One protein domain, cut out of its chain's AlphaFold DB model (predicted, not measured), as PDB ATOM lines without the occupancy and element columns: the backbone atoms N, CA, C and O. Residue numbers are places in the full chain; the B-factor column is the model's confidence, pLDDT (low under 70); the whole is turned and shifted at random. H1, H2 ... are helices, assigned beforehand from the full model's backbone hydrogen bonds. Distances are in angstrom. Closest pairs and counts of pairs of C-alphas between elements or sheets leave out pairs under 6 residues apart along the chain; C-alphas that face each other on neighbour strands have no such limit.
ATOM      1  N   LYS A   2     155.197 -33.819  89.732       84.50
ATOM      2  CA  LYS A   2     155.188 -33.663  88.254       84.50
ATOM      3  C   LYS A   2     153.851 -33.163  87.665       84.50
ATOM      4  O   LYS A   2     153.859 -32.265  86.837       84.50
ATOM      5  N   LYS A   3     152.709 -33.673  88.148       85.62
ATOM      6  CA  LYS A   3     151.367 -33.238  87.701       85.62
ATOM      7  C   LYS A   3     151.042 -31.779  88.056       85.62
ATOM      8  O   LYS A   3     150.422 -31.090  87.262       85.62
ATOM      9  N   ILE A   4     151.483 -31.310  89.224       89.38
ATOM     10  CA  ILE A   4     151.251 -29.929  89.679       89.38
ATOM     11  C   ILE A   4     152.099 -28.959  88.854       89.38
ATOM     12  O   ILE A   4     151.594 -27.942  88.400       89.38
ATOM     13  N   ILE A   5     153.364 -29.309  88.606       92.75
ATOM     14  CA  ILE A   5     154.256 -28.523  87.741       92.75
ATOM     15  C   ILE A   5     153.676 -28.434  86.325       92.75
ATOM     16  O   ILE A   5     153.652 -27.359  85.737       92.75
ATOM     17  N   PHE A   6     153.155 -29.548  85.804       92.50
ATOM     18  CA  PHE A   6     152.492 -29.568  84.505       92.50
ATOM     19  C   PHE A   6     151.264 -28.645  84.472       92.50
ATOM     20  O   PHE A   6     151.178 -27.803  83.589       92.50
ATOM     21  N   LEU A   7     150.367 -28.722  85.462       92.44
ATOM     22  CA  LEU A   7     149.208 -27.825  85.560       92.44
ATOM     23  C   LEU A   7     149.616 -26.344  85.627       92.44
ATOM     24  O   LEU A   7     149.032 -25.516  84.931       92.44
ATOM     25  N   LEU A   8     150.629 -26.013  86.432       93.56
ATOM     26  CA  LEU A   8     151.135 -24.644  86.539       93.56
ATOM     27  C   LEU A   8     151.665 -24.134  85.199       93.56
ATOM     28  O   LEU A   8     151.351 -23.010  84.820       93.56
ATOM     29  N   LEU A   9     152.403 -24.957  84.450       93.69
ATOM     30  CA  LEU A   9     152.878 -24.592  83.114       93.69
ATOM     31  C   LEU A   9     151.720 -24.308  82.152       93.69
ATOM     32  O   LEU A   9     151.761 -23.306  81.439       93.69
ATOM     33  N   LEU A  10     150.670 -25.137  82.171       92.56
ATOM     34  CA  LEU A  10     149.495 -24.919  81.324       92.56
ATOM     35  C   LEU A  10     148.802 -23.589  81.629       92.56
ATOM     36  O   LEU A  10     148.264 -22.980  80.716       92.56
ATOM     37  N   ILE A  11     148.819 -23.128  82.882       93.38
ATOM     38  CA  ILE A  11     148.192 -21.863  83.287       93.38
ATOM     39  C   ILE A  11     149.100 -20.663  83.009       93.38
ATOM     40  O   ILE A  11     148.638 -19.646  82.500       93.38
ATOM     41  N   VAL A  12     150.385 -20.754  83.342       94.38
ATOM     42  CA  VAL A  12     151.303 -19.609  83.271       94.38
ATOM     43  C   VAL A  12     151.578 -19.203  81.824       94.38
ATOM     44  O   VAL A  12     151.598 -18.011  81.533       94.38
ATOM     45  N   ILE A  13     151.743 -20.165  80.911       92.44
ATOM     46  CA  ILE A  13     152.101 -19.872  79.515       92.44
ATOM     47  C   ILE A  13     151.035 -19.000  78.815       92.44
ATOM     48  O   ILE A  13     151.404 -17.936  78.314       92.44
ATOM     49  N   PRO A  14     149.729 -19.349  78.814       91.25
ATOM     50  CA  PRO A  14     148.708 -18.519  78.176       91.25
ATOM     51  C   PRO A  14     148.499 -17.187  78.897       91.25
ATOM     52  O   PRO A  14     148.155 -16.199  78.257       91.25
ATOM     53  N   ILE A  15     148.731 -17.132  80.216       92.12
ATOM     54  CA  ILE A  15     148.640 -15.873  80.962       92.12
ATOM     55  C   ILE A  15     149.728 -14.898  80.514       92.12
ATOM     56  O   ILE A  15     149.435 -13.750  80.182       92.12
ATOM     57  N   VAL A  16     150.983 -15.350  80.485       92.50
ATOM     58  CA  VAL A  16     152.119 -14.510  80.085       92.50
ATOM     59  C   VAL A  16     151.977 -14.079  78.629       92.50
ATOM     60  O   VAL A  16     152.133 -12.896  78.336       92.50
ATOM     61  N   SER A  17     151.619 -15.007  77.738       89.81
ATOM     62  CA  SER A  17     151.387 -14.702  76.324       89.81
ATOM     63  C   SER A  17     150.250 -13.687  76.137       89.81
ATOM     64  O   SER A  17     150.435 -12.649  75.501       89.81
ATOM     65  N   GLY A  18     149.106 -13.904  76.795       87.25
ATOM     66  CA  GLY A  18     147.944 -13.022  76.681       87.25
ATOM     67  C   GLY A  18     148.172 -11.614  77.238       87.25
ATOM     68  O   GLY A  18     147.607 -10.652  76.710       87.25
ATOM     69  N   LEU A  19     148.987 -11.475  78.288       88.75
ATOM     70  CA  LEU A  19     149.409 -10.169  78.803       88.75
ATOM     71  C   LEU A  19     150.417  -9.496  77.871       88.75
ATOM     72  O   LEU A  19     150.306  -8.295  77.651       88.75
ATOM     73  N   TYR A  20     151.359 -10.255  77.303       88.88
ATOM     74  CA  TYR A  20     152.344  -9.731  76.357       88.88
ATOM     75  C   TYR A  20     151.662  -9.069  75.155       88.88
ATOM     76  O   TYR A  20     151.933  -7.908  74.871       88.88
ATOM     77  N   VAL A  21     150.703  -9.757  74.524       84.88
ATOM     78  CA  VAL A  21     149.954  -9.218  73.373       84.88
ATOM     79  C   VAL A  21     149.202  -7.932  73.733       84.88
ATOM     80  O   VAL A  21     149.184  -6.995  72.946       84.88
ATOM     81  N   ARG A  22     148.602  -7.851  74.929       83.31
ATOM     82  CA  ARG A  22     147.848  -6.657  75.361       83.31
ATOM     83  C   ARG A  22     148.752  -5.480  75.705       83.31
ATOM     84  O   ARG A  22     148.372  -4.338  75.482       83.31
ATOM     85  N   PHE A  23     149.926  -5.738  76.277       87.06
ATOM     86  CA  PHE A  23     150.861  -4.680  76.650       87.06
ATOM     87  C   PHE A  23     151.771  -4.230  75.502       87.06
ATOM     88  O   PHE A  23     152.381  -3.169  75.629       87.06
ATOM     89  N   ASP A  24     151.822  -4.961  74.387       86.25
ATOM     90  CA  ASP A  24     152.561  -4.554  73.185       86.25
ATOM     91  C   ASP A  24     152.096  -3.180  72.667       86.25
ATOM     92  O   ASP A  24     152.919  -2.305  72.374       86.25
ATOM     93  N   ASP A  25     150.783  -2.924  72.709       81.88
ATOM     94  CA  ASP A  25     150.166  -1.646  72.332       81.88
ATOM     95  C   ASP A  25     150.709  -0.454  73.135       81.88
ATOM     96  O   ASP A  25     150.799   0.666  72.617       81.88
ATOM     97  N   LEU A  26     151.137  -0.670  74.388       85.56
ATOM     98  CA  LEU A  26     151.684   0.408  75.208       85.56
ATOM     99  C   LEU A  26     152.938   1.010  74.577       85.56
ATOM    100  O   LEU A  26     153.156   2.211  74.719       85.56
ATOM    101  N   SER A  27     153.743   0.230  73.855       86.12
ATOM    102  CA  SER A  27     154.937   0.752  73.180       86.12
ATOM    103  C   SER A  27     154.582   1.862  72.176       86.12
ATOM    104  O   SER A  27     155.232   2.912  72.130       86.12
ATOM    105  N   ILE A  28     153.482   1.681  71.442       86.88
ATOM    106  CA  ILE A  28     152.947   2.641  70.475       86.88
ATOM    107  C   ILE A  28     152.362   3.853  71.202       86.88
ATOM    108  O   ILE A  28     152.608   4.994  70.803       86.88
ATOM    109  N   TRP A  29     151.640   3.632  72.300       87.19
ATOM    110  CA  TRP A  29     151.041   4.708  73.091       87.19
ATOM    111  C   TRP A  29     152.100   5.637  73.687       87.19
ATOM    112  O   TRP A  29     151.944   6.858  73.649       87.19
ATOM    113  N   HIS A  30     153.213   5.076  74.170       87.69
ATOM    114  CA  HIS A  30     154.354   5.852  74.659       87.69
ATOM    115  C   HIS A  30     155.070   6.606  73.529       87.69
ATOM    116  O   HIS A  30     155.572   7.706  73.747       87.69
ATOM    117  N   LYS A  31     155.092   6.065  72.305       91.25
ATOM    118  CA  LYS A  31     155.645   6.769  71.137       91.25
ATOM    119  C   LYS A  31     154.778   7.962  70.711       91.25
ATOM    120  O   LYS A  31     155.307   8.981  70.276       91.25
ATOM    121  N   TYR A  32     153.458   7.848  70.850       90.38
ATOM    122  CA  TYR A  32     152.481   8.841  70.394       90.38
ATOM    123  C   TYR A  32     151.681   9.461  71.548       90.38
ATOM    124  O   TYR A  32     150.473   9.679  71.432       90.38
ATOM    125  N   GLN A  33     152.352   9.794  72.656       88.25
ATOM    126  CA  GLN A  33     151.698  10.228  73.899       88.25
ATOM    127  C   GLN A  33     150.693  11.367  73.726       88.25
ATOM    128  O   GLN A  33     149.646  11.352  74.362       88.25
ATOM    129  N   LYS A  34     150.967  12.316  72.822       89.69
ATOM    130  CA  LYS A  34     150.082  13.455  72.529       89.69
ATOM    131  C   LYS A  34     148.648  13.043  72.159       89.69
ATOM    132  O   LYS A  34     147.731  13.832  72.361       89.69
ATOM    133  N   TYR A  35     148.462  11.854  71.590       88.06
ATOM    134  CA  TYR A  35     147.158  11.368  71.135       88.06
ATOM    135  C   TYR A  35     146.483  10.427  72.138       88.06
ATOM    136  O   TYR A  35     145.260  10.344  72.153       88.06
ATOM    137  N   PHE A  36     147.265   9.728  72.965       86.56
ATOM    138  CA  PHE A  36     146.768   8.677  73.862       86.56
ATOM    139  C   PHE A  36     146.735   9.082  75.338       86.56
ATOM    140  O   PHE A  36     146.128   8.380  76.144       86.56
ATOM    141  N   TYR A  37     147.365  10.202  75.701       89.69
ATOM    142  CA  TYR A  37     147.431  10.684  77.075       89.69
ATOM    143  C   TYR A  37     146.926  12.118  77.199       89.69
ATOM    144  O   TYR A  37     147.225  12.983  76.377       89.69
ATOM    145  N   TYR A  38     146.225  12.376  78.298       89.88
ATOM    146  CA  TYR A  38     145.840  13.705  78.749       89.88
ATOM    147  C   TYR A  38     146.406  13.932  80.153       89.88
ATOM    148  O   TYR A  38     146.097  13.175  81.066       89.88
ATOM    149  N   GLU A  39     147.278  14.932  80.326       88.12
ATOM    150  CA  GLU A  39     147.919  15.249  81.620       88.12
ATOM    151  C   GLU A  39     148.555  14.024  82.321       88.12
ATOM    152  O   GLU A  39     148.376  13.806  83.518       88.12
ATOM    153  N   ASN A  40     149.289  13.193  81.568       85.75
ATOM    154  CA  ASN A  40     149.875  11.919  82.027       85.75
ATOM    155  C   ASN A  40     148.863  10.830  82.426       85.75
ATOM    156  O   ASN A  40     149.228   9.863  83.095       85.75
ATOM    157  N   ARG A  41     147.603  10.949  82.001       88.62
ATOM    158  CA  ARG A  41     146.567   9.928  82.191       88.62
ATOM    159  C   ARG A  41     146.259   9.267  80.854       88.62
ATOM    160  O   ARG A  41     146.021   9.993  79.889       88.62
ATOM    161  N   PRO A  42     146.268   7.931  80.769       90.19
ATOM    162  CA  PRO A  42     145.873   7.241  79.557       90.19
ATOM    163  C   PRO A  42     144.393   7.505  79.290       90.19
ATOM    164  O   PRO A  42     143.569   7.490  80.206       90.19
ATOM    165  N   LEU A  43     144.057   7.753  78.033       89.44
ATOM    166  CA  LEU A  43     142.669   7.859  77.606       89.44
ATOM    167  C   LEU A  43     142.045   6.464  77.521       89.44
ATOM    168  O   LEU A  43     142.707   5.493  77.150       89.44
ATOM    169  N   PHE A  44     140.757   6.364  77.844       88.19
ATOM    170  CA  PHE A  44     140.012   5.132  77.614       88.19
ATOM    171  C   PHE A  44     139.764   4.920  76.120       88.19
ATOM    172  O   PHE A  44     139.521   5.874  75.381       88.19
ATOM    173  N   THR A  45     139.771   3.662  75.685       82.94
ATOM    174  CA  THR A  45     139.535   3.289  74.279       82.94
ATOM    175  C   THR A  45     138.053   3.086  73.932       82.94
ATOM    176  O   THR A  45     137.717   2.992  72.755       82.94
ATOM    177  N   SER A  46     137.157   3.063  74.926       83.62
ATOM    178  CA  SER A  46     135.706   2.877  74.781       83.62
ATOM    179  C   SER A  46     134.941   3.978  75.506       83.62
ATOM    180  O   SER A  46     135.339   4.436  76.579       83.62
ATOM    181  N   TYR A  47     133.797   4.363  74.942       84.94
ATOM    182  CA  TYR A  47     132.899   5.356  75.526       84.94
ATOM    183  C   TYR A  47     132.296   4.892  76.857       84.94
ATOM    184  O   TYR A  47     132.182   5.691  77.789       84.94
ATOM    185  N   ASP A  48     131.988   3.600  76.988       85.81
ATOM    186  CA  ASP A  48     131.411   3.044  78.217       85.81
ATOM    187  C   ASP A  48     132.389   3.121  79.395       85.81
ATOM    188  O   ASP A  48     131.984   3.311  80.543       85.81
ATOM    189  N   ALA A  49     133.693   3.072  79.123       87.81
ATOM    190  CA  ALA A  49     134.706   3.135  80.166       87.81
ATOM    191  C   ALA A  49     134.706   4.469  80.909       87.81
ATOM    192  O   ALA A  49     134.867   4.481  82.129       87.81
ATOM    193  N   PHE A  50     134.426   5.582  80.224       89.69
ATOM    194  CA  PHE A  50     134.269   6.881  80.881       89.69
ATOM    195  C   PHE A  50     133.113   6.874  81.885       89.69
ATOM    196  O   PHE A  50     133.208   7.474  82.958       89.69
ATOM    197  N   PHE A  51     132.035   6.158  81.570       89.19
ATOM    198  CA  PHE A  51     130.867   6.060  82.430       89.19
ATOM    199  C   PHE A  51     131.168   5.294  83.727       89.19
ATOM    200  O   PHE A  51     130.895   5.803  84.819       89.19
ATOM    201  N   PHE A  52     131.810   4.126  83.637       91.06
ATOM    202  CA  PHE A  52     132.218   3.348  84.815       91.06
ATOM    203  C   PHE A  52     133.353   4.005  85.599       91.06
ATOM    204  O   PHE A  52     133.360   3.946  86.835       91.06
ATOM    205  N   ALA A  53     134.287   4.664  84.912       91.88
ATOM    206  CA  ALA A  53     135.360   5.411  85.550       91.88
ATOM    207  C   ALA A  53     134.820   6.602  86.346       91.88
ATOM    208  O   ALA A  53     135.280   6.837  87.463       91.88
ATOM    209  N   ARG A  54     133.799   7.307  85.831       92.88
ATOM    210  CA  ARG A  54     133.113   8.379  86.568       92.88
ATOM    211  C   ARG A  54     132.522   7.858  87.872       92.88
ATOM    212  O   ARG A  54     132.788   8.434  88.921       92.88
ATOM    213  N   TRP A  55     131.785   6.750  87.832       92.69
ATOM    214  CA  TRP A  55     131.230   6.149  89.048       92.69
ATOM    215  C   TRP A  55     132.309   5.706  90.035       92.69
ATOM    216  O   TRP A  55     132.172   5.936  91.234       92.69
ATOM    217  N   GLY A  56     133.413   5.137  89.543       93.19
ATOM    218  CA  GLY A  56     134.570   4.821  90.382       93.19
ATOM    219  C   GLY A  56     135.175   6.073  91.022       93.19
ATOM    220  O   GLY A  56     135.536   6.052  92.197       93.19
ATOM    221  N   LYS A  57     135.249   7.183  90.279       93.56
ATOM    222  CA  LYS A  57     135.797   8.461  90.752       93.56
ATOM    223  C   LYS A  57     134.905   9.082  91.813       93.56
ATOM    224  O   LYS A  57     135.388   9.441  92.879       93.56
ATOM    225  N   GLU A  58     133.606   9.149  91.558       93.88
ATOM    226  CA  GLU A  58     132.626   9.642  92.524       93.88
ATOM    227  C   GLU A  58     132.614   8.774  93.789       93.88
ATOM    228  O   GLU A  58     132.494   9.301  94.892       93.88
ATOM    229  N   TYR A  59     132.813   7.459  93.661       93.75
ATOM    230  CA  TYR A  59     132.934   6.562  94.812       93.75
ATOM    231  C   TYR A  59     134.234   6.787  95.591       93.75
ATOM    232  O   TYR A  59     134.229   6.796  96.823       93.75
ATOM    233  N   LEU A  60     135.349   7.010  94.890       93.69
ATOM    234  CA  LEU A  60     136.630   7.364  95.499       93.69
ATOM    235  C   LEU A  60     136.539   8.686  96.278       93.69
ATOM    236  O   LEU A  60     137.074   8.765  97.381       93.69
ATOM    237  N   GLU A  61     135.834   9.675  95.725       93.69
ATOM    238  CA  GLU A  61     135.619  11.009  96.303       93.69
ATOM    239  C   GLU A  61     134.493  11.060  97.357       93.69
ATOM    240  O   GLU A  61     134.268  12.111  97.951       93.69
ATOM    241  N   GLY A  62     133.764   9.960  97.588       91.12
ATOM    242  CA  GLY A  62     132.632   9.914  98.526       91.12
ATOM    243  C   GLY A  62     131.368  10.641  98.045       91.12
ATOM    244  O   GLY A  62     130.467  10.896  98.838       91.12
ATOM    245  N   LYS A  63     131.290  10.974  96.753       91.06
ATOM    246  CA  LYS A  63     130.155  11.653  96.103       91.06
ATOM    247  C   LYS A  63     129.151  10.696  95.465       91.06
ATOM    248  O   LYS A  63     128.104  11.145  95.017       91.06
ATOM    249  N   PHE A  64     129.467   9.405  95.380       89.25
ATOM    250  CA  PHE A  64     128.580   8.411  94.779       89.25
ATOM    251  C   PHE A  64     127.344   8.186  95.657       89.25
ATOM    252  O   PHE A  64     127.448   7.655  96.765       89.25
ATOM    253  N   GLN A  65     126.173   8.577  95.155       86.88
ATOM    254  CA  GLN A  65     124.918   8.529  95.899       86.88
ATOM    255  C   GLN A  65     124.051   7.363  95.425       86.88
ATOM    256  O   GLN A  65     123.351   7.439  94.426       86.88
ATOM    257  N   THR A  66     124.112   6.253  96.146       85.88
ATOM    258  CA  THR A  66     123.395   5.016  95.812       85.88
ATOM    259  C   THR A  66     121.873   5.229  95.763       85.88
ATOM    260  O   THR A  66     121.312   5.734  96.727       85.88
ATOM    261  N   LYS A  67     121.199   4.783  94.687       83.06
ATOM    262  CA  LYS A  67     119.744   4.941  94.424       83.06
ATOM    263  C   LYS A  67     119.237   6.378  94.258       83.06
ATOM    264  O   LYS A  67     118.067   6.549  93.930       83.06
ATOM    265  N   GLU A  68     120.092   7.377  94.419       86.69
ATOM    266  CA  GLU A  68     119.741   8.763  94.129       86.69
ATOM    267  C   GLU A  68     119.775   9.027  92.622       86.69
ATOM    268  O   GLU A  68     120.347   8.260  91.836       86.69
ATOM    269  N   ARG A  69     119.152  10.129  92.207       87.00
ATOM    270  CA  ARG A  69     119.150  10.584  90.814       87.00
ATOM    271  C   ARG A  69     120.570  10.913  90.352       87.00
ATOM    272  O   ARG A  69     121.313  11.585  91.060       87.00
ATOM    273  N   ASP A  70     120.917  10.507  89.133       88.50
ATOM    274  CA  ASP A  70     122.173  10.920  88.501       88.50
ATOM    275  C   ASP A  70     121.998  12.306  87.851       88.50
ATOM    276  O   ASP A  70     121.281  12.422  86.849       88.50
ATOM    277  N   PRO A  71     122.623  13.373  88.388       87.75
ATOM    278  CA  PRO A  71     122.387  14.735  87.918       87.75
ATOM    279  C   PRO A  71     123.023  15.019  86.555       87.75
ATOM    280  O   PRO A  71     122.696  16.029  85.939       87.75
ATOM    281  N   LEU A  72     123.931  14.162  86.080       89.19
ATOM    282  CA  LEU A  72     124.708  14.390  84.859       89.19
ATOM    283  C   LEU A  72     124.233  13.531  83.684       89.19
ATOM    284  O   LEU A  72     124.816  13.594  82.601       89.19
ATOM    285  N   ARG A  73     123.197  12.711  83.877       88.75
ATOM    286  CA  ARG A  73     122.730  11.769  82.861       88.75
ATOM    287  C   ARG A  73     121.297  12.076  82.454       88.75
ATOM    288  O   ARG A  73     120.449  12.260  83.313       88.75
ATOM    289  N   PHE A  74     121.042  12.081  81.143       87.38
ATOM    290  CA  PHE A  74     119.736  12.393  80.545       87.38
ATOM    291  C   PHE A  74     119.168  13.751  80.987       87.38
ATOM    292  O   PHE A  74     117.974  13.873  81.218       87.38
ATOM    293  N   VAL A  75     120.008  14.779  81.125       86.81
ATOM    294  CA  VAL A  75     119.539  16.137  81.443       86.81
ATOM    295  C   VAL A  75     118.898  16.809  80.218       86.81
ATOM    296  O   VAL A  75     119.448  16.683  79.123       86.81
ATOM    297  N   PRO A  76     117.784  17.556  80.376       88.81
ATOM    298  CA  PRO A  76     117.021  17.798  81.610       88.81
ATOM    299  C   PRO A  76     115.941  16.736  81.917       88.81
ATOM    300  O   PRO A  76     115.263  16.831  82.939       88.81
ATOM    301  N   ASP A  77     115.752  15.734  81.060       85.44
ATOM    302  CA  ASP A  77     114.672  14.742  81.175       85.44
ATOM    303  C   ASP A  77     114.725  13.909  82.466       85.44
ATOM    304  O   ASP A  77     113.690  13.455  82.953       85.44
ATOM    305  N   ASN A  78     115.904  13.751  83.068       86.44
ATOM    306  CA  ASN A  78     116.108  13.099  84.363       86.44
ATOM    307  C   ASN A  78     115.422  13.823  85.534       86.44
ATOM    308  O   ASN A  78     115.165  13.201  86.563       86.44
ATOM    309  N   TYR A  79     115.118  15.118  85.397       80.31
ATOM    310  CA  TYR A  79     114.347  15.874  86.390       80.31
ATOM    311  C   TYR A  79     112.842  15.626  86.268       80.31
ATOM    312  O   TYR A  79     112.119  15.810  87.243       80.31
ATOM    313  N   ILE A  80     112.385  15.207  85.087       83.50
ATOM    314  CA  ILE A  80     110.980  14.897  84.790       83.50
ATOM    315  C   ILE A  80     110.711  13.413  85.053       83.50
ATOM    316  O   ILE A  80     109.665  13.033  85.573       83.50
ATOM    317  N   THR A  81     111.682  12.575  84.698       73.75
ATOM    318  CA  THR A  81     111.587  11.124  84.722       73.75
ATOM    319  C   THR A  81     112.576  10.582  85.753       73.75
ATOM    320  O   THR A  81     113.777  10.529  85.499       73.75
ATOM    321  N   GLU A  82     112.092  10.118  86.907       71.88
ATOM    322  CA  GLU A  82     112.924   9.559  87.996       71.88
ATOM    323  C   GLU A  82     113.573   8.196  87.667       71.88
ATOM    324  O   GLU A  82     114.055   7.487  88.546       71.88
ATOM    325  N   ASN A  83     113.631   7.816  86.389       77.06
ATOM    326  CA  ASN A  83     114.138   6.519  85.936       77.06
ATOM    327  C   ASN A  83     115.671   6.448  85.866       77.06
ATOM    328  O   ASN A  83     116.230   5.383  85.607       77.06
ATOM    329  N   VAL A  84     116.362   7.573  86.053       84.38
ATOM    330  CA  VAL A  84     117.816   7.668  85.896       84.38
ATOM    331  C   VAL A  84     118.467   7.851  87.259       84.38
ATOM    332  O   VAL A  84     118.679   8.967  87.734       84.38
ATOM    333  N   THR A  85     118.798   6.728  87.885       87.44
ATOM    334  CA  THR A  85     119.417   6.680  89.210       87.44
ATOM    335  C   THR A  85     120.778   5.997  89.175       87.44
ATOM    336  O   THR A  85     121.110   5.234  88.259       87.44
ATOM    337  N   TYR A  86     121.586   6.282  90.190       88.50
ATOM    338  CA  TYR A  86     122.825   5.563  90.437       88.50
ATOM    339  C   TYR A  86     122.547   4.091  90.768       88.50
ATOM    340  O   TYR A  86     121.642   3.784  91.555       88.50
ATOM    341  N   PRO A  87     123.352   3.158  90.233       88.12
ATOM    342  CA  PRO A  87     123.173   1.742  90.503       88.12
ATOM    343  C   PRO A  87     123.442   1.414  91.977       88.12
ATOM    344  O   PRO A  87     124.350   1.951  92.611       88.12
ATOM    345  N   SER A  88     122.654   0.476  92.503       87.06
ATOM    346  CA  SER A  88     122.785  -0.075  93.850       87.06
ATOM    347  C   SER A  88     122.768  -1.603  93.773       87.06
ATOM    348  O   SER A  88     121.687  -2.161  93.582       87.06
ATOM    349  N   PRO A  89     123.900  -2.303  93.961       88.50
ATOM    350  CA  PRO A  89     125.220  -1.795  94.357       88.50
ATOM    351  C   PRO A  89     126.008  -1.141  93.207       88.50
ATOM    352  O   PRO A  89     125.677  -1.312  92.032       88.50
ATOM    353  N   ILE A  90     127.082  -0.419  93.553       90.94
ATOM    354  CA  ILE A  90     128.064   0.084  92.579       90.94
ATOM    355  C   ILE A  90     128.621  -1.087  91.741       90.94
ATOM    356  O   ILE A  90     128.871  -2.162  92.297       90.94
ATOM    357  N   PRO A  91     128.838  -0.918  90.422       91.88
ATOM    358  CA  PRO A  91     129.457  -1.952  89.608       91.88
ATOM    359  C   PRO A  91     130.799  -2.395  90.187       91.88
ATOM    360  O   PRO A  91     131.624  -1.570  90.588       91.88
ATOM    361  N   MET A  92     131.022  -3.711  90.195       91.81
ATOM    362  CA  MET A  92     132.212  -4.317  90.795       91.81
ATOM    363  C   MET A  92     133.505  -3.771  90.182       91.81
ATOM    364  O   MET A  92     134.480  -3.557  90.895       91.81
ATOM    365  N   GLU A  93     133.495  -3.489  88.881       89.75
ATOM    366  CA  GLU A  93     134.628  -2.910  88.162       89.75
ATOM    367  C   GLU A  93     134.985  -1.507  88.686       89.75
ATOM    368  O   GLU A  93     136.121  -1.268  89.094       89.75
ATOM    369  N   SER A  94     134.000  -0.605  88.779       91.69
ATOM    370  CA  SER A  94     134.164   0.747  89.333       91.69
ATOM    371  C   SER A  94     134.620   0.716  90.792       91.69
ATOM    372  O   SER A  94     135.496   1.487  91.186       91.69
ATOM    373  N   TRP A  95     134.057  -0.193  91.591       93.62
ATOM    374  CA  TRP A  95     134.448  -0.387  92.984       93.62
ATOM    375  C   TRP A  95     135.898  -0.867  93.113       93.62
ATOM    376  O   TRP A  95     136.666  -0.318  93.906       93.62
ATOM    377  N   LEU A  96     136.298  -1.860  92.317       94.25
ATOM    378  CA  LEU A  96     137.654  -2.402  92.327       94.25
ATOM    379  C   LEU A  96     138.665  -1.346  91.865       94.25
ATOM    380  O   LEU A  96     139.672  -1.125  92.537       94.25
ATOM    381  N   GLY A  97     138.355  -0.639  90.775       93.12
ATOM    382  CA  GLY A  97     139.163   0.465  90.263       93.12
ATOM    383  C   GLY A  97     139.365   1.569  91.303       93.12
ATOM    384  O   GLY A  97     140.495   1.999  91.526       93.12
ATOM    385  N   ALA A  98     138.302   1.971  92.002       93.50
ATOM    386  CA  ALA A  98     138.366   2.997  93.040       93.50
ATOM    387  C   ALA A  98     139.219   2.576  94.247       93.50
ATOM    388  O   ALA A  98     140.037   3.358  94.728       93.50
ATOM    389  N   ASN A  99     139.071   1.338  94.732       94.75
ATOM    390  CA  ASN A  99     139.875   0.846  95.855       94.75
ATOM    391  C   ASN A  99     141.359   0.721  95.483       94.75
ATOM    392  O   ASN A  99     142.225   1.121  96.257       94.75
ATOM    393  N   LEU A 100     141.665   0.230  94.280       94.25
ATOM    394  CA  LEU A 100     143.043   0.139  93.792       94.25
ATOM    395  C   LEU A 100     143.663   1.522  93.554       94.25
ATOM    396  O   LEU A 100     144.833   1.726  93.877       94.25
ATOM    397  N   ALA A 101     142.878   2.479  93.053       94.31
ATOM    398  CA  ALA A 101     143.293   3.871  92.895       94.31
ATOM    399  C   ALA A 101     143.601   4.520  94.250       94.31
ATOM    400  O   ALA A 101     144.629   5.181  94.391       94.31
ATOM    401  N   ARG A 102     142.767   4.255  95.266       93.75
ATOM    402  CA  ARG A 102     142.991   4.694  96.651       93.75
ATOM    403  C   ARG A 102     144.293   4.138  97.221       93.75
ATOM    404  O   ARG A 102     145.073   4.891  97.786       93.75
ATOM    405  N   ILE A 103     144.547   2.838  97.046       94.94
ATOM    406  CA  ILE A 103     145.764   2.181  97.552       94.94
ATOM    407  C   ILE A 103     147.020   2.745  96.879       94.94
ATOM    408  O   ILE A 103     148.027   2.974  97.545       94.94
ATOM    409  N   LYS A 104     146.975   2.974  95.561       91.25
ATOM    410  CA  LYS A 104     148.129   3.477  94.801       91.25
ATOM    411  C   LYS A 104     148.271   5.004  94.824       91.25
ATOM    412  O   LYS A 104     149.284   5.499  94.344       91.25
ATOM    413  N   ASN A 105     147.299   5.741  95.372       92.25
ATOM    414  CA  ASN A 105     147.194   7.204  95.272       92.25
ATOM    415  C   ASN A 105     147.302   7.706  93.820       92.25
ATOM    416  O   ASN A 105     147.987   8.684  93.529       92.25
ATOM    417  N   THR A 106     146.640   7.015  92.889       90.62
ATOM    418  CA  THR A 106     146.649   7.358  91.459       90.62
ATOM    419  C   THR A 106     145.252   7.656  90.933       90.62
ATOM    420  O   THR A 106     144.246   7.355  91.568       90.62
ATOM    421  N   HIS A 107     145.184   8.195  89.718       91.00
ATOM    422  CA  HIS A 107     143.941   8.317  88.962       91.00
ATOM    423  C   HIS A 107     143.395   6.947  88.525       91.00
ATOM    424  O   HIS A 107     144.138   5.962  88.441       91.00
ATOM    425  N   ILE A 108     142.092   6.882  88.251       90.19
ATOM    426  CA  ILE A 108     141.382   5.635  87.921       90.19
ATOM    427  C   ILE A 108     141.763   5.144  86.528       90.19
ATOM    428  O   ILE A 108     141.880   3.946  86.305       90.19
ATOM    429  N   GLU A 109     142.048   6.073  85.628       90.44
ATOM    430  CA  GLU A 109     142.556   5.873  84.278       90.44
ATOM    431  C   GLU A 109     143.849   5.036  84.296       90.44
ATOM    432  O   GLU A 109     143.972   4.037  83.589       90.44
ATOM    433  N   ASN A 110     144.783   5.367  85.197       90.94
ATOM    434  CA  ASN A 110     146.034   4.619  85.367       90.94
ATOM    435  C   ASN A 110     145.797   3.206  85.904       90.94
ATOM    436  O   ASN A 110     146.564   2.295  85.600       90.94
ATOM    437  N   VAL A 111     144.769   3.022  86.734       91.88
ATOM    438  CA  VAL A 111     144.394   1.708  87.268       91.88
ATOM    439  C   VAL A 111     143.759   0.847  86.187       91.88
ATOM    440  O   VAL A 111     144.148  -0.307  86.026       91.88
ATOM    441  N   ALA A 112     142.838   1.424  85.417       88.38
ATOM    442  CA  ALA A 112     142.155   0.768  84.308       88.38
ATOM    443  C   ALA A 112     143.135   0.132  83.323       88.38
ATOM    444  O   ALA A 112     142.933  -0.995  82.876       88.38
ATOM    445  N   LEU A 113     144.227   0.854  83.042       88.31
ATOM    446  CA  LEU A 113     145.210   0.469  82.043       88.31
ATOM    447  C   LEU A 113     145.794  -0.929  82.298       88.31
ATOM    448  O   LEU A 113     145.993  -1.693  81.365       88.31
ATOM    449  N   TRP A 114     146.049  -1.307  83.549       89.06
ATOM    450  CA  TRP A 114     146.564  -2.646  83.868       89.06
ATOM    451  C   TRP A 114     145.500  -3.577  84.449       89.06
ATOM    452  O   TRP A 114     145.635  -4.794  84.327       89.06
ATOM    453  N   LEU A 115     144.437  -3.045  85.055       90.31
ATOM    454  CA  LEU A 115     143.388  -3.856  85.662       90.31
ATOM    455  C   LEU A 115     142.614  -4.662  84.611       90.31
ATOM    456  O   LEU A 115     142.450  -5.870  84.784       90.31
ATOM    457  N   THR A 116     142.191  -4.028  83.513       87.31
ATOM    458  CA  THR A 116     141.395  -4.704  82.477       87.31
ATOM    459  C   THR A 116     142.171  -5.846  81.804       87.31
ATOM    460  O   THR A 116     141.640  -6.964  81.766       87.31
ATOM    461  N   PRO A 117     143.429  -5.657  81.342       87.50
ATOM    462  CA  PRO A 117     144.208  -6.757  80.772       87.50
ATOM    463  C   PRO A 117     144.379  -7.937  81.732       87.50
ATOM    464  O   PRO A 117     144.230  -9.091  81.325       87.50
ATOM    465  N   ILE A 118     144.636  -7.664  83.016       90.69
ATOM    466  CA  ILE A 118     144.821  -8.710  84.029       90.69
ATOM    467  C   ILE A 118     143.521  -9.483  84.269       90.69
ATOM    468  O   ILE A 118     143.540 -10.714  84.256       90.69
ATOM    469  N   LEU A 119     142.392  -8.790  84.448       89.69
ATOM    470  CA  LEU A 119     141.094  -9.439  84.667       89.69
ATOM    471  C   LEU A 119     140.665 -10.284  83.465       89.69
ATOM    472  O   LEU A 119     140.133 -11.379  83.644       89.69
ATOM    473  N   SER A 120     140.938  -9.817  82.247       85.56
ATOM    474  CA  SER A 120     140.629 -10.570  81.030       85.56
ATOM    475  C   SER A 120     141.414 -11.876  80.947       85.56
ATOM    476  O   SER A 120     140.852 -12.930  80.656       85.56
ATOM    477  N   VAL A 121     142.710 -11.831  81.244       89.81
ATOM    478  CA  VAL A 121     143.571 -13.013  81.165       89.81
ATOM    479  C   VAL A 121     143.300 -13.994  82.316       89.81
ATOM    480  O   VAL A 121     143.480 -15.202  82.160       89.81
ATOM    481  N   LEU A 122     142.777 -13.517  83.451       90.44
ATOM    482  CA  LEU A 122     142.461 -14.352  84.613       90.44
ATOM    483  C   LEU A 122     141.433 -15.460  84.311       90.44
ATOM    484  O   LEU A 122     141.471 -16.513  84.948       90.44
ATOM    485  N   PHE A 123     140.571 -15.279  83.303       88.44
ATOM    486  CA  PHE A 123     139.619 -16.299  82.838       88.44
ATOM    487  C   PHE A 123     140.290 -17.617  82.390       88.44
ATOM    488  O   PHE A 123     139.664 -18.679  82.425       88.44
ATOM    489  N   VAL A 124     141.578 -17.590  82.031       91.31
ATOM    490  CA  VAL A 124     142.361 -18.794  81.705       91.31
ATOM    491  C   VAL A 124     142.360 -19.807  82.853       91.31
ATOM    492  O   VAL A 124     142.287 -21.013  82.612       91.31
ATOM    493  N   ILE A 125     142.410 -19.334  84.103       92.88
ATOM    494  CA  ILE A 125     142.502 -20.192  85.288       92.88
ATOM    495  C   ILE A 125     141.283 -21.120  85.411       92.88
ATOM    496  O   ILE A 125     141.477 -22.340  85.391       92.88
ATOM    497  N   PRO A 126     140.032 -20.617  85.512       93.62
ATOM    498  CA  PRO A 126     138.870 -21.493  85.626       93.62
ATOM    499  C   PRO A 126     138.693 -22.388  84.397       93.62
ATOM    500  O   PRO A 126     138.288 -23.540  84.552       93.62
ATOM    501  N   LEU A 127     139.051 -21.916  83.197       91.69
ATOM    502  CA  LEU A 127     138.976 -22.719  81.978       91.69
ATOM    503  C   LEU A 127     139.884 -23.954  82.060       91.69
ATOM    504  O   LEU A 127     139.433 -25.077  81.841       91.69
ATOM    505  N   ILE A 128     141.157 -23.770  82.410       93.12
ATOM    506  CA  ILE A 128     142.111 -24.880  82.491       93.12
ATOM    507  C   ILE A 128     141.762 -25.817  83.645       93.12
ATOM    508  O   ILE A 128     141.808 -27.032  83.463       93.12
ATOM    509  N   LEU A 129     141.359 -25.284  84.803       93.88
ATOM    510  CA  LEU A 129     140.931 -26.106  85.940       93.88
ATOM    511  C   LEU A 129     139.698 -26.958  85.605       93.88
ATOM    512  O   LEU A 129     139.625 -28.115  86.019       93.88
ATOM    513  N   TYR A 130     138.758 -26.421  84.823       93.94
ATOM    514  CA  TYR A 130     137.595 -27.166  84.350       93.94
ATOM    515  C   TYR A 130     138.007 -28.356  83.476       93.94
ATOM    516  O   TYR A 130     137.646 -29.491  83.775       93.94
ATOM    517  N   PHE A 131     138.829 -28.131  82.451       93.88
ATOM    518  CA  PHE A 131     139.299 -29.203  81.565       93.88
ATOM    519  C   PHE A 131     140.238 -30.197  82.254       93.88
ATOM    520  O   PHE A 131     140.248 -31.379  81.909       93.88
ATOM    521  N   TRP A 132     140.986 -29.743  83.259       93.00
ATOM    522  CA  TRP A 132     141.787 -30.611  84.114       93.00
ATOM    523  C   TRP A 132     140.918 -31.599  84.897       93.00
ATOM    524  O   TRP A 132     141.300 -32.753  85.054       93.00
ATOM    525  N   LYS A 133     139.734 -31.173  85.355       94.38
ATOM    526  CA  LYS A 133     138.791 -32.029  86.091       94.38
ATOM    527  C   LYS A 133     138.152 -33.122  85.220       94.38
ATOM    528  O   LYS A 133     137.694 -34.117  85.763       94.38
ATOM    529  N   ILE A 134     138.117 -32.937  83.899       94.56
ATOM    530  CA  ILE A 134     137.517 -33.870  82.923       94.56
ATOM    531  C   ILE A 134     138.618 -34.686  82.211       94.56
ATOM    532  O   ILE A 134     138.397 -35.242  81.144       94.56
ATOM    533  N   ASP A 135     139.837 -34.710  82.764       92.50
ATOM    534  CA  ASP A 135     140.994 -35.435  82.221       92.50
ATOM    535  C   ASP A 135     141.385 -35.047  80.777       92.50
ATOM    536  O   ASP A 135     142.067 -35.794  80.073       92.50
ATOM    537  N   LEU A 136     141.033 -33.829  80.341       93.62
ATOM    538  CA  LEU A 136     141.359 -33.279  79.017       93.62
ATOM    539  C   LEU A 136     142.210 -31.992  79.109       93.62
ATOM    540  O   LEU A 136     141.850 -30.957  78.540       93.62
ATOM    541  N   PRO A 137     143.381 -32.013  79.778       89.50
ATOM    542  CA  PRO A 137     144.163 -30.805  80.064       89.50
ATOM    543  C   PRO A 137     144.688 -30.089  78.808       89.50
ATOM    544  O   PRO A 137     144.783 -28.862  78.779       89.50
ATOM    545  N   ILE A 138     144.984 -30.837  77.740       90.25
ATOM    546  CA  ILE A 138     145.486 -30.294  76.467       90.25
ATOM    547  C   ILE A 138     144.387 -29.507  75.731       90.25
ATOM    548  O   ILE A 138     144.658 -28.473  75.113       90.25
ATOM    549  N   ALA A 139     143.129 -29.950  75.834       90.25
ATOM    550  CA  ALA A 139     141.982 -29.224  75.291       90.25
ATOM    551  C   ALA A 139     141.782 -27.882  76.016       90.25
ATOM    552  O   ALA A 139     141.570 -26.857  75.371       90.25
ATOM    553  N   GLY A 140     141.943 -27.865  77.345       88.31
ATOM    554  CA  GLY A 140     141.900 -26.632  78.137       88.31
ATOM    555  C   GLY A 140     143.003 -25.645  77.764       88.31
ATOM    556  O   GLY A 140     142.728 -24.466  77.557       88.31
ATOM    557  N   PHE A 141     144.235 -26.130  77.606       90.56
ATOM    558  CA  PHE A 141     145.378 -25.304  77.210       90.56
ATOM    559  C   PHE A 141     145.227 -24.710  75.805       90.56
ATOM    560  O   PHE A 141     145.373 -23.505  75.616       90.56
ATOM    561  N   SER A 142     144.879 -25.542  74.821       89.62
ATOM    562  CA  SER A 142     144.640 -25.078  73.446       89.62
ATOM    563  C   SER A 142     143.460 -24.104  73.357       89.62
ATOM    564  O   SER A 142     143.517 -23.131  72.605       89.62
ATOM    565  N   GLY A 143     142.408 -24.322  74.153       86.50
ATOM    566  CA  GLY A 143     141.292 -23.392  74.295       86.50
ATOM    567  C   GLY A 143     141.708 -22.054  74.907       86.50
ATOM    568  O   GLY A 143     141.316 -21.009  74.389       86.50
ATOM    569  N   ALA A 144     142.531 -22.085  75.960       87.44
ATOM    570  CA  ALA A 144     143.066 -20.895  76.615       87.44
ATOM    571  C   ALA A 144     143.916 -20.058  75.653       87.44
ATOM    572  O   ALA A 144     143.573 -18.902  75.429       87.44
ATOM    573  N   LEU A 145     144.919 -20.660  75.003       86.44
ATOM    574  CA  LEU A 145     145.767 -19.981  74.012       86.44
ATOM    575  C   LEU A 145     144.953 -19.363  72.870       86.44
ATOM    576  O   LEU A 145     145.173 -18.222  72.467       86.44
ATOM    577  N   ARG A 146     143.954 -20.092  72.354       81.25
ATOM    578  CA  ARG A 146     143.099 -19.572  71.278       81.25
ATOM    579  C   ARG A 146     142.298 -18.341  71.723       81.25
ATOM    580  O   ARG A 146     142.001 -17.487  70.893       81.25
ATOM    581  N   LYS A 147     141.920 -18.254  73.002       74.88
ATOM    582  CA  LYS A 147     141.171 -17.123  73.570       74.88
ATOM    583  C   LYS A 147     142.072 -15.947  73.967       74.88
ATOM    584  O   LYS A 147     141.604 -14.813  73.910       74.88
ATOM    585  N   THR A 148     143.318 -16.202  74.366       71.56
ATOM    586  CA  THR A 148     144.269 -15.167  74.800       71.56
ATOM    587  C   THR A 148     145.020 -14.510  73.652       71.56
ATOM    588  O   THR A 148     145.150 -13.287  73.681       71.56
ATOM    589  N   ASP A 149     145.475 -15.299  72.672       65.00
ATOM    590  CA  ASP A 149     146.510 -14.891  71.708       65.00
ATOM    591  C   ASP A 149     146.023 -14.818  70.261       65.00
ATOM    592  O   ASP A 149     146.584 -14.093  69.439       65.00
ATOM    593  N   LEU A 150     144.998 -15.596  69.897       54.09
ATOM    594  CA  LEU A 150     144.650 -15.727  68.490       54.09
ATOM    595  C   LEU A 150     143.774 -14.553  68.034       54.09
ATOM    596  O   LEU A 150     142.592 -14.473  68.374       54.09
ATOM    597  N   TYR A 151     144.366 -13.726  67.165       47.06
ATOM    598  CA  TYR A 151     143.803 -12.705  66.261       47.06
ATOM    599  C   TYR A 151     142.388 -12.972  65.691       47.06
ATOM    600  O   TYR A 151     141.770 -12.079  65.130       47.06
ATOM    601  N   ILE A 152     141.839 -14.183  65.805       43.59
ATOM    602  CA  ILE A 152     140.499 -14.553  65.330       43.59
ATOM    603  C   ILE A 152     139.396 -14.062  66.286       43.59
ATOM    604  O   ILE A 152     138.267 -13.839  65.852       43.59
ATOM    605  N   ASN A 153     139.692 -13.830  67.572       49.31
ATOM    606  CA  ASN A 153     138.727 -13.247  68.511       49.31
ATOM    607  C   ASN A 153     138.963 -11.742  68.708       49.31
ATOM    608  O   ASN A 153     139.114 -11.275  69.838       49.31
ATOM    609  N   TYR A 154     138.970 -10.980  67.604       55.56
ATOM    610  CA  TYR A 154     139.035  -9.510  67.620       55.56
ATOM    611  C   TYR A 154     138.074  -8.910  68.646       55.56
ATOM    612  O   TYR A 154     138.443  -7.993  69.363       55.56
ATOM    613  N   SER A 155     136.873  -9.476  68.781       53.84
ATOM    614  CA  SER A 155     135.876  -9.002  69.742       53.84
ATOM    615  C   SER A 155     136.356  -9.108  71.195       53.84
ATOM    616  O   SER A 155     136.199  -8.164  71.958       53.84
ATOM    617  N   TYR A 156     136.999 -10.213  71.591       54.88
ATOM    618  CA  TYR A 156     137.470 -10.384  72.970       54.88
ATOM    619  C   TYR A 156     138.697  -9.521  73.277       54.88
ATOM    620  O   TYR A 156     138.754  -8.902  74.336       54.88
ATOM    621  N   ILE A 157     139.662  -9.441  72.357       54.31
ATOM    622  CA  ILE A 157     140.865  -8.612  72.538       54.31
ATOM    623  C   ILE A 157     140.489  -7.125  72.518       54.31
ATOM    624  O   ILE A 157     140.834  -6.406  73.447       54.31
ATOM    625  N   PHE A 158     139.683  -6.681  71.551       55.06
ATOM    626  CA  PHE A 158     139.256  -5.283  71.445       55.06
ATOM    627  C   PHE A 158     138.439  -4.826  72.660       55.06
ATOM    628  O   PHE A 158     138.654  -3.729  73.163       55.06
ATOM    629  N   LYS A 159     137.557  -5.685  73.193       56.88
ATOM    630  CA  LYS A 159     136.776  -5.373  74.404       56.88
ATOM    631  C   LYS A 159     137.590  -5.435  75.698       56.88
ATOM    632  O   LYS A 159     137.184  -4.836  76.688       56.88
ATOM    633  N   SER A 160     138.709  -6.162  75.713       53.12
ATOM    634  CA  SER A 160     139.563  -6.324  76.902       53.12
ATOM    635  C   SER A 160     140.837  -5.480  76.892       53.12
ATOM    636  O   SER A 160     141.554  -5.444  77.895       53.12
ATOM    637  N   CYS A 161     141.123  -4.776  75.797       55.94
ATOM    638  CA  CYS A 161     142.179  -3.779  75.754       55.94
ATOM    639  C   CYS A 161     141.707  -2.492  76.440       55.94
ATOM    640  O   CYS A 161     140.912  -1.730  75.895       55.94
TER     641      CYS A 161
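This is residues 2 to 161 of the 168 residues of an uncharacterized protein of Thermodesulfatator indicus (strain DSM 15286 / JCM 11887 / CIR29812) (UniProt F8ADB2). The first half of long helix H1 bundles with the helical hairpin of H7 and H8, while H6 and the later part of H1 spread apart as a narrow V. H3 and H5 cross near the start of H6, and a looped arm, residues 61 to 91 with H4 in it, reaches to the other end of the long axis. The printed part has 160 residues, with nine named helices, H1 to H9 in order, and no named strand: all helix. It is loose, with a radius of gyration of the C-alphas of 19.4 A, and spans 62 by 40 by 32 A.

H1, residues 2 to 31, touches H8, residues 137 to 148, with residues 10 to 18 alone, the same way at a shallow tilt of 7 degrees; the closest C-alphas, Gly 18 and Thr 148, are 4.7 A apart. H7, residues 124 to 133, completes this up-and-down bundle, each helix running against the one before; its hairpin with H8 is closest at C-alphas 128 and 140, 4.7 A. The hub is H6, residues 108 to 122, touching four helices. Its residues 117 to 122 alone touch H1, closest at C-alphas 121 and 15, 5.8 A. H3, residues 47 to 60, touches H5, residues 92 to 104, at a steep tilt of 57 degrees, closest at C-alphas 56 and 94, 4.2 A; both touch H6. H9, residues 154 to 160, only just touches H6, with 3 pairs of C-alphas within 8 A. H2, residues 33 to 36, is close but not clearly touching H1; H4, residues 77 to 80, touches no helix. Every O i to N i+4 pair is within hydrogen-bond range in H5, H7, H8 and H9, against 21 of 26 in H1, 9 of 10 in H3 and 9 of 11 in H6; H2 and H4 are too short for one.

H1 runs 43.9 A from C-alpha 2 at (155.188, -33.663, 88.254); H3 measures 20.4 A and H6 20.3 A. H9 ends at C-alpha 160, (139.563, -6.324, 76.902).

The C-alphas farthest apart, Lys 2 and Ile 80, are 65.8 A apart. The printed part has no cut; the links H3 to H4 and H4 to H5 are long. Residues 149 to 161 have pLDDT under 70.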